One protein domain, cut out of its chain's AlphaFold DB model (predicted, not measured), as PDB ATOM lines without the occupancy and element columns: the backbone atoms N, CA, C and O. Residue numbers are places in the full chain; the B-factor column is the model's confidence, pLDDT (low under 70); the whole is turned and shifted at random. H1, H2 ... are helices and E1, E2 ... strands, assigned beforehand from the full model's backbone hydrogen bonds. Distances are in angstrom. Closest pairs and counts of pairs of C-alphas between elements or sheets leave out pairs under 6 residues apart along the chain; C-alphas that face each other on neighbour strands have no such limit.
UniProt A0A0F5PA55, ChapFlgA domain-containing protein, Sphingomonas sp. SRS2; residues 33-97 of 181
ATOM      1  N   ASP A  33     271.061 269.010 256.191       90.06
ATOM      2  CA  ASP A  33     272.047 269.164 255.117       90.06
ATOM      3  C   ASP A  33     271.547 268.425 253.856       90.06
ATOM      4  O   ASP A  33     271.582 268.964 252.750       90.06
ATOM      5  N   GLN A  34     270.950 267.235 254.017       90.56
ATOM      6  CA  GLN A  34     270.254 266.536 252.922       90.56
ATOM      7  C   GLN A  34     269.052 267.335 252.396       90.56
ATOM      8  O   GLN A  34     268.836 267.419 251.186       90.56
ATOM      9  N   LEU A  35     268.262 267.938 253.294       91.19
ATOM     10  CA  LEU A  35     267.118 268.764 252.901       91.19
ATOM     11  C   LEU A  35     267.561 270.001 252.112       91.19
ATOM     12  O   LEU A  35     266.947 270.334 251.100       91.19
ATOM     13  N   GLU A  36     268.625 270.665 252.554       91.25
ATOM     14  CA  GLU A  36     269.219 271.808 251.863       91.25
ATOM     15  C   GLU A  36     269.691 271.428 250.459       91.25
ATOM     16  O   GLU A  36     269.352 272.118 249.498       91.25
ATOM     17  N   GLN A  37     270.369 270.287 250.311       92.19
ATOM     18  CA  GLN A  37     270.809 269.798 249.006       92.19
ATOM     19  C   GLN A  37     269.633 269.551 248.051       92.19
ATOM     20  O   GLN A  37     269.717 269.892 246.868       92.19
ATOM     21  N   ILE A  38     268.521 268.996 248.548       91.62
ATOM     22  CA  ILE A  38     267.294 268.812 247.759       91.62
ATOM     23  C   ILE A  38     266.759 270.170 247.295       91.62
ATOM     24  O   ILE A  38     266.405 270.321 246.126       91.62
ATOM     25  N   VAL A  39     266.728 271.168 248.181       91.50
ATOM     26  CA  VAL A  39     266.252 272.520 247.854       91.50
ATOM     27  C   VAL A  39     267.143 273.180 246.806       91.50
ATOM     28  O   VAL A  39     266.624 273.654 245.800       91.50
ATOM     29  N   VAL A  40     268.463 273.158 246.989       91.88
ATOM     30  CA  VAL A  40     269.436 273.721 246.037       91.88
ATOM     31  C   VAL A  40     269.318 273.044 244.673       91.88
ATOM     32  O   VAL A  40     269.205 273.721 243.655       91.88
ATOM     33  N   THR A  41     269.241 271.711 244.646       91.88
ATOM     34  CA  THR A  41     269.097 270.942 243.399       91.88
ATOM     35  C   THR A  41     267.771 271.243 242.699       91.88
ATOM     36  O   THR A  41     267.730 271.348 241.477       91.88
ATOM     37  N   THR A  42     266.687 271.421 243.459       90.88
ATOM     38  CA  THR A  42     265.360 271.741 242.904       90.88
ATOM     39  C   THR A  42     265.304 273.161 242.344       90.88
ATOM     40  O   THR A  42     264.641 273.400 241.337       90.88
ATOM     41  N   LEU A  43     265.982 274.111 242.992       89.31
ATOM     42  CA  LEU A  43     266.031 275.508 242.559       89.31
ATOM     43  C   LEU A  43     267.065 275.753 241.451       89.31
ATOM     44  O   LEU A  43     266.941 276.736 240.726       89.31
ATOM     45  N   GLY A  44     268.069 274.883 241.317       90.25
ATOM     46  CA  GLY A  44     269.154 275.026 240.343       90.25
ATOM     47  C   GLY A  44     270.119 276.176 240.649       90.25
ATOM     48  O   GLY A  44     270.836 276.612 239.753       90.25
ATOM     49  N   ALA A  45     270.117 276.681 241.884       88.12
ATOM     50  CA  ALA A  45     270.935 277.805 242.326       88.12
ATOM     51  C   ALA A  45     271.462 277.558 243.745       88.12
ATOM     52  O   ALA A  45     270.704 277.165 244.640       88.12
ATOM     53  N   ASP A  46     272.757 277.807 243.943       89.31
ATOM     54  CA  ASP A  46     273.428 277.600 245.224       89.31
ATOM     55  C   ASP A  46     273.026 278.647 246.272       89.31
ATOM     56  O   ASP A  46     272.433 279.691 245.986       89.31
ATOM     57  N   ILE A  47     273.399 278.385 247.524       86.38
ATOM     58  CA  ILE A  47     273.182 279.311 248.636       86.38
ATOM     59  C   ILE A  47     273.897 280.638 248.345       86.38
ATOM     60  O   ILE A  47     275.096 280.677 248.077       86.38
ATOM     61  N   GLY A  48     273.153 281.738 248.417       85.06
ATOM     62  CA  GLY A  48     273.628 283.088 248.130       85.06
ATOM     63  C   GLY A  48     273.623 283.466 246.646       85.06
ATOM     64  O   GLY A  48     273.852 284.634 246.338       85.06
ATOM     65  N   GLN A  49     273.331 282.536 245.730       86.38
ATOM     66  CA  GLN A  49     273.148 282.862 244.316       86.38
ATOM     67  C   GLN A  49     271.728 283.373 244.039       86.38
ATOM     68  O   GLN A  49     270.780 282.942 244.696       86.38
ATOM     69  N   PRO A  50     271.545 284.246 243.033       84.00
ATOM     70  CA  PRO A  50     270.227 284.674 242.577       84.00
ATOM     71  C   PRO A  50     269.258 283.504 242.357       84.00
ATOM     72  O   PRO A  50     269.496 282.649 241.510       84.00
ATOM     73  N   GLY A  51     268.155 283.473 243.110       84.44
ATOM     74  CA  GLY A  51     267.154 282.401 243.029       84.44
ATOM     75  C   GLY A  51     267.425 281.176 243.914       84.44
ATOM     76  O   GLY A  51     266.517 280.365 244.091       84.44
ATOM     77  N   GLY A  52     268.609 281.066 244.521       89.81
ATOM     78  CA  GLY A  52     268.948 280.049 245.520       89.81
ATOM     79  C   GLY A  52     268.625 280.494 246.953       89.81
ATOM     80  O   GLY A  52     268.181 281.626 247.166       89.81
ATOM     81  N   PRO A  53     268.809 279.637 247.973       90.38
ATOM     82  CA  PRO A  53     268.590 280.002 249.376       90.38
ATOM     83  C   PRO A  53     269.450 281.198 249.805       90.38
ATOM     84  O   PRO A  53     270.625 281.275 249.471       90.38
ATOM     85  N   MET A  54     268.904 282.137 250.579       90.06
ATOM     86  CA  MET A  54     269.648 283.330 251.019       90.06
ATOM     87  C   MET A  54     270.730 283.005 252.060       90.06
ATOM     88  O   MET A  54     271.739 283.698 252.156       90.06
ATOM     89  N   ALA A  55     270.496 281.978 252.869       89.38
ATOM     90  CA  ALA A  55     271.389 281.521 253.920       89.38
ATOM     91  C   ALA A  55     271.216 280.008 254.106       89.38
ATOM     92  O   ALA A  55     270.170 279.478 253.711       89.38
ATOM     93  N   PRO A  56     272.194 279.332 254.733       88.75
ATOM     94  CA  PRO A  56     272.052 277.930 255.079       88.75
ATOM     95  C   PRO A  56     270.850 277.689 255.999       88.75
ATOM     96  O   PRO A  56     270.540 278.515 256.866       88.75
ATOM     97  N   ILE A  57     270.186 276.549 255.831       89.44
ATOM     98  CA  ILE A  57     269.112 276.091 256.706       89.44
ATOM     99  C   ILE A  57     269.690 275.863 258.111       89.44
ATOM    100  O   ILE A  57     270.753 275.268 258.293       89.44
ATOM    101  N   ASP A  58     268.991 276.357 259.135       88.31
ATOM    102  CA  ASP A  58     269.474 276.301 260.515       88.31
ATOM    103  C   ASP A  58     269.569 274.853 261.026       88.31
ATOM    104  O   ASP A  58     268.556 274.232 261.354       88.31
ATOM    105  N   ARG A  59     270.800 274.341 261.176       88.00
ATOM    106  CA  ARG A  59     271.110 272.988 261.685       88.00
ATOM    107  C   ARG A  59     270.615 272.720 263.105       88.00
ATOM    108  O   ARG A  59     270.605 271.577 263.558       88.00
ATOM    109  N   ARG A  60     270.236 273.762 263.843       85.56
ATOM    110  CA  ARG A  60     269.690 273.641 265.199       85.56
ATOM    111  C   ARG A  60     268.195 273.338 265.180       85.56
ATOM    112  O   ARG A  60     267.641 272.961 266.215       85.56
ATOM    113  N   MET A  61     267.536 273.488 264.031       87.38
ATOM    114  CA  MET A  61     266.122 273.187 263.883       87.38
ATOM    115  C   MET A  61     265.897 271.671 263.929       87.38
ATOM    116  O   MET A  61     266.531 270.895 263.224       87.38
ATOM    117  N   ARG A  62     264.968 271.227 264.777       87.94
ATOM    118  CA  ARG A  62     264.627 269.804 264.911       87.94
ATOM    119  C   ARG A  62     263.291 269.529 264.236       87.94
ATOM    120  O   ARG A  62     262.245 269.603 264.875       87.94
ATOM    121  N   LEU A  63     263.334 269.241 262.938       88.56
ATOM    122  CA  LEU A  63     262.174 268.754 262.191       88.56
ATOM    123  C   LEU A  63     262.025 267.243 262.396       88.56
ATOM    124  O   LEU A  63     263.021 266.529 262.503       88.56
ATOM    125  N   ALA A  64     260.790 266.750 262.435       89.56
ATOM    126  CA  ALA A  64     260.534 265.312 262.415       89.56
ATOM    127  C   ALA A  64     260.972 264.717 261.066       89.56
ATOM    128  O   ALA A  64     260.752 265.337 260.022       89.56
ATOM    129  N   ALA A  65     261.587 263.531 261.084       88.00
ATOM    130  CA  ALA A  65     262.057 262.862 259.873       88.00
ATOM    131  C   ALA A  65     260.936 262.697 258.832       88.00
ATOM    132  O   ALA A  65     259.819 262.291 259.155       88.00
ATOM    133  N   CYS A  66     261.262 262.994 257.574       88.94
ATOM    134  CA  CYS A  66     260.364 262.908 256.429       88.94
ATOM    135  C   CYS A  66     260.983 262.016 255.344       88.94
ATOM    136  O   CYS A  66     261.528 262.524 254.364       88.94
ATOM    137  N   PRO A  67     260.940 260.680 255.506       81.50
ATOM    138  CA  PRO A  67     261.527 259.767 254.525       81.50
ATOM    139  C   PRO A  67     260.778 259.792 253.185       81.50
ATOM    140  O   PRO A  67     261.365 259.522 252.143       81.50
ATOM    141  N   ILE A  68     259.483 260.122 253.207       83.38
ATOM    142  CA  ILE A  68     258.619 260.241 252.030       83.38
ATOM    143  C   ILE A  68     257.724 261.479 252.157       83.38
ATOM    144  O   ILE A  68     257.274 261.822 253.254       83.38
ATOM    145  N   GLY A  69     257.427 262.127 251.028       85.25
ATOM    146  CA  GLY A  69     256.482 263.249 250.977       85.25
ATOM    147  C   GLY A  69     257.095 264.635 251.186       85.25
ATOM    148  O   GLY A  69     256.363 265.557 251.549       85.25
ATOM    149  N   ILE A  70     258.403 264.798 250.953       92.00
ATOM    150  CA  ILE A  70     259.009 266.127 250.803       92.00
ATOM    151  C   ILE A  70     258.480 266.738 249.504       92.00
ATOM    152  O   ILE A  70     258.654 266.174 248.425       92.00
ATOM    153  N   GLN A  71     257.831 267.891 249.612       92.38
ATOM    154  CA  GLN A  71     257.377 268.687 248.480       92.38
ATOM    155  C   GLN A  71     257.984 270.083 248.567       92.38
ATOM    156  O   GLN A  71     257.918 270.737 249.612       92.38
ATOM    157  N   VAL A  72     258.556 270.535 247.456       92.62
ATOM    158  CA  VAL A  72     259.076 271.891 247.291       92.62
ATOM    159  C   VAL A  72     258.079 272.655 246.430       92.62
ATOM    160  O   VAL A  72     257.844 272.307 245.275       92.62
ATOM    161  N   ASP A  73     257.445 273.660 247.020       91.12
ATOM    162  CA  ASP A  73     256.489 274.511 246.325       91.12
ATOM    163  C   ASP A  73     257.206 275.530 245.436       91.12
ATOM    164  O   ASP A  73     258.334 275.920 245.743       91.12
ATOM    165  N   PRO A  74     256.542 276.045 244.388       87.56
ATOM    166  CA  PRO A  74     257.078 277.141 243.600       87.56
ATOM    167  C   PRO A  74     257.460 278.350 244.475       87.56
ATOM    168  O   PRO A  74     256.730 278.687 245.419       87.56
ATOM    169  N   PRO A  75     258.570 279.040 244.162       87.62
ATOM    170  CA  PRO A  75     258.952 280.266 244.847       87.62
ATOM    171  C   PRO A  75     257.836 281.315 244.813       87.62
ATOM    172  O   PRO A  75     257.349 281.694 243.750       87.62
ATOM    173  N   THR A  76     257.441 281.820 245.981       84.38
ATOM    174  CA  THR A  76     256.418 282.866 246.120       84.38
ATOM    175  C   THR A  76     256.888 283.936 247.098       84.38
ATOM    176  O   THR A  76     257.393 283.643 248.182       84.38
ATOM    177  N   LEU A  77     256.728 285.210 246.719       84.19
ATOM    178  CA  LEU A  77     257.121 286.362 247.546       84.19
ATOM    179  C   LEU A  77     258.600 286.320 247.999       84.19
ATOM    180  O   LEU A  77     258.917 286.694 249.127       84.19
ATOM    181  N   GLY A  78     259.504 285.836 247.138       87.00
ATOM    182  CA  GLY A  78     260.943 285.762 247.432       87.00
ATOM    183  C   GLY A  78     261.343 284.666 248.427       87.00
ATOM    184  O   GLY A  78     262.403 284.754 249.041       87.00
ATOM    185  N   ALA A  79     260.502 283.649 248.615       88.69
ATOM    186  CA  ALA A  79     260.810 282.485 249.431       88.69
ATOM    187  C   ALA A  79     260.273 281.206 248.780       88.69
ATOM    188  O   ALA A  79     259.213 281.216 248.153       88.69
ATOM    189  N   VAL A  80     260.974 280.097 248.979       93.00
ATOM    190  CA  VAL A  80     260.484 278.759 248.639       93.00
ATOM    191  C   VAL A  80     259.874 278.122 249.887       93.00
ATOM    192  O   VAL A  80     260.350 278.333 251.006       93.00
ATOM    193  N   THR A  81     258.789 277.369 249.720       94.12
ATOM    194  CA  THR A  81     258.197 276.600 250.821       94.12
ATOM    195  C   THR A  81     258.509 275.129 250.622       94.12
ATOM    196  O   THR A  81     258.187 274.559 249.588       94.12
ATOM    197  N   VAL A  82     259.118 274.513 251.627       94.12
ATOM    198  CA  VAL A  82     259.412 273.085 251.672       94.12
ATOM    199  C   VAL A  82     258.515 272.472 252.727       94.12
ATOM    200  O   VAL A  82     258.484 272.934 253.867       94.12
ATOM    201  N   ARG A  83     257.746 271.454 252.372       94.12
ATOM    202  CA  ARG A  83     256.802 270.821 253.293       94.12
ATOM    203  C   ARG A  83     256.949 269.319 253.280       94.12
ATOM    204  O   ARG A  83     257.248 268.729 252.249       94.12
ATOM    205  N   CYS A  84     256.677 268.720 254.427       93.88
ATOM    206  CA  CYS A  84     256.500 267.288 254.542       93.88
ATOM    207  C   CYS A  84     255.027 266.983 254.787       93.88
ATOM    208  O   CYS A  84     254.465 267.415 255.792       93.88
ATOM    209  N   THR A  85     254.391 266.228 253.896       91.56
ATOM    210  CA  THR A  85     252.972 265.866 254.052       91.56
ATOM    211  C   THR A  85     252.737 264.771 255.085       91.56
ATOM    212  O   THR A  85     251.661 264.722 255.672       91.56
ATOM    213  N   THR A  86     253.734 263.925 255.347       89.31
ATOM    214  CA  THR A  86     253.630 262.819 256.310       89.31
ATOM    215  C   THR A  86     253.873 263.270 257.747       89.31
ATOM    216  O   THR A  86     253.117 262.910 258.643       89.31
ATOM    217  N   ALA A  87     254.890 264.106 257.967       88.94
ATOM    218  CA  ALA A  87     255.213 264.676 259.276       88.94
ATOM    219  C   ALA A  87     254.513 266.022 259.556       88.94
ATOM    220  O   ALA A  87     254.555 266.515 260.682       88.94
ATOM    221  N   GLY A  88     253.891 266.640 258.546       89.81
ATOM    222  CA  GLY A  88     253.045 267.831 258.682       89.81
ATOM    223  C   GLY A  88     253.775 269.168 258.866       89.81
ATOM    224  O   GLY A  88     253.119 270.197 259.034       89.81
ATOM    225  N   TRP A  89     255.110 269.198 258.837       92.38
ATOM    226  CA  TRP A  89     255.873 270.441 258.979       92.38
ATOM    227  C   TRP A  89     255.999 271.217 257.661       92.38
ATOM    228  O   TRP A  89     255.944 270.658 256.563       92.38
ATOM    229  N   ARG A  90     256.191 272.539 257.781       93.38
ATOM    230  CA  ARG A  90     256.398 273.475 256.665       93.38
ATOM    231  C   ARG A  90     257.543 274.424 257.004       93.38
ATOM    232  O   ARG A  90     257.488 275.124 258.011       93.38
ATOM    233  N   LEU A  91     258.554 274.455 256.150       92.44
ATOM    234  CA  LEU A  91     259.736 275.297 256.245       92.44
ATOM    235  C   LEU A  91     259.705 276.336 255.128       92.44
ATOM    236  O   LEU A  91     259.590 275.999 253.953       92.44
ATOM    237  N   ARG A  92     259.827 277.610 255.492       93.31
ATOM    238  CA  ARG A  92     259.920 278.707 254.530       93.31
ATOM    239  C   ARG A  92     261.373 279.149 254.427       93.31
ATOM    240  O   ARG A  92     261.904 279.705 255.382       93.31
ATOM    241  N   VAL A  93     261.995 278.904 253.280       92.25
ATOM    242  CA  VAL A  93     263.393 279.256 253.030       92.25
ATOM    243  C   VAL A  93     263.420 280.540 252.195       92.25
ATOM    244  O   VAL A  93     262.896 280.545 251.077       92.25
ATOM    245  N   PRO A  94     263.957 281.655 252.721       90.75
ATOM    246  CA  PRO A  94     264.089 282.884 251.948       90.75
ATOM    247  C   PRO A  94     265.079 282.664 250.807       90.75
ATOM    248  O   PRO A  94     266.117 282.033 251.004       90.75
ATOM    249  N   LEU A  95     264.771 283.197 249.630       91.12
ATOM    250  CA  LEU A  95     265.665 283.130 248.482       91.12
ATOM    251  C   LEU A  95     266.509 284.398 248.398       91.12
ATOM    252  O   LEU A  95     266.026 285.504 248.672       91.12
ATOM    253  N   ALA A  96     267.770 284.231 248.013       88.44
ATOM    254  CA  ALA A  96     268.603 285.328 247.574       88.44
ATOM    255  C   ALA A  96     267.916 285.981 246.372       88.44
ATOM    256  O   ALA A  96     267.491 285.334 245.408       88.44
ATOM    257  N   ARG A  97     267.726 287.290 246.501       79.19
ATOM    258  CA  ARG A  97     267.064 288.105 245.494       79.19
ATOM    259  C   ARG A  97     267.888 288.010 244.211       79.19
ATOM    260  O   ARG A  97     269.117 287.967 244.249       79.19
TER     261      ARG A  97
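What this domain is: This is residues 33 to 97 of the 181 residues of the protein "ChapFlgA domain-containing protein" of Sphingomonas sp. SRS2 (UniProt A0A0F5PA55). With little regular structure, this is a small antiparallel sheet of three strands with H1 slanting over one face and a long loop, residues 44 to 69, leading from H1 to E1. The 65 printed residues hold H1, E1, E2 and E3 in that order, 25 residues in named elements, class mixed. It is compact, radius of gyration of the C-alphas 11.1 A, spanning 30 by 23 by 18 A.

Where its parts are: H1, residues 33 to 43, begins at C-alpha (272.047, 269.164, 255.117) and is 15.3 A long. E1 is residues 70 to 72, 6.7 A; E2 residues 79 to 84, 16.6 A; E3 residues 90 to 94, 13.0 A, ending at C-alpha (264.089, 282.884, 251.948).

How they stand to each other: The sheet, order E1, E2, E3, is a meander, each strand the antiparallel neighbour of the one before, in two hairpins. N 71 and O 83 are 2.8 A apart, N 91 and O 82 2.7 A, both within hydrogen-bond range. H1 is on one face, making two layers, helix and sheet, at a height over the sheet of 8.9 A. It lies over E2, slantwise to the strands at 55 degrees to E2 on the local plane; with 2 C-alphas falling on E1, it only just misses lying over E1. The closest C-alphas of H1 and E1 are those of Val 39 and Val 72, 7.2 A. In H1 every O i to N i+4 pair is within hydrogen-bond range.

The domain as a whole: The C-alphas farthest apart, of Pro 50 and Thr 86, are 30.7 A apart. The printed part has no cut. The link from H1 to E1 is long. No printed residue is under pLDDT 70.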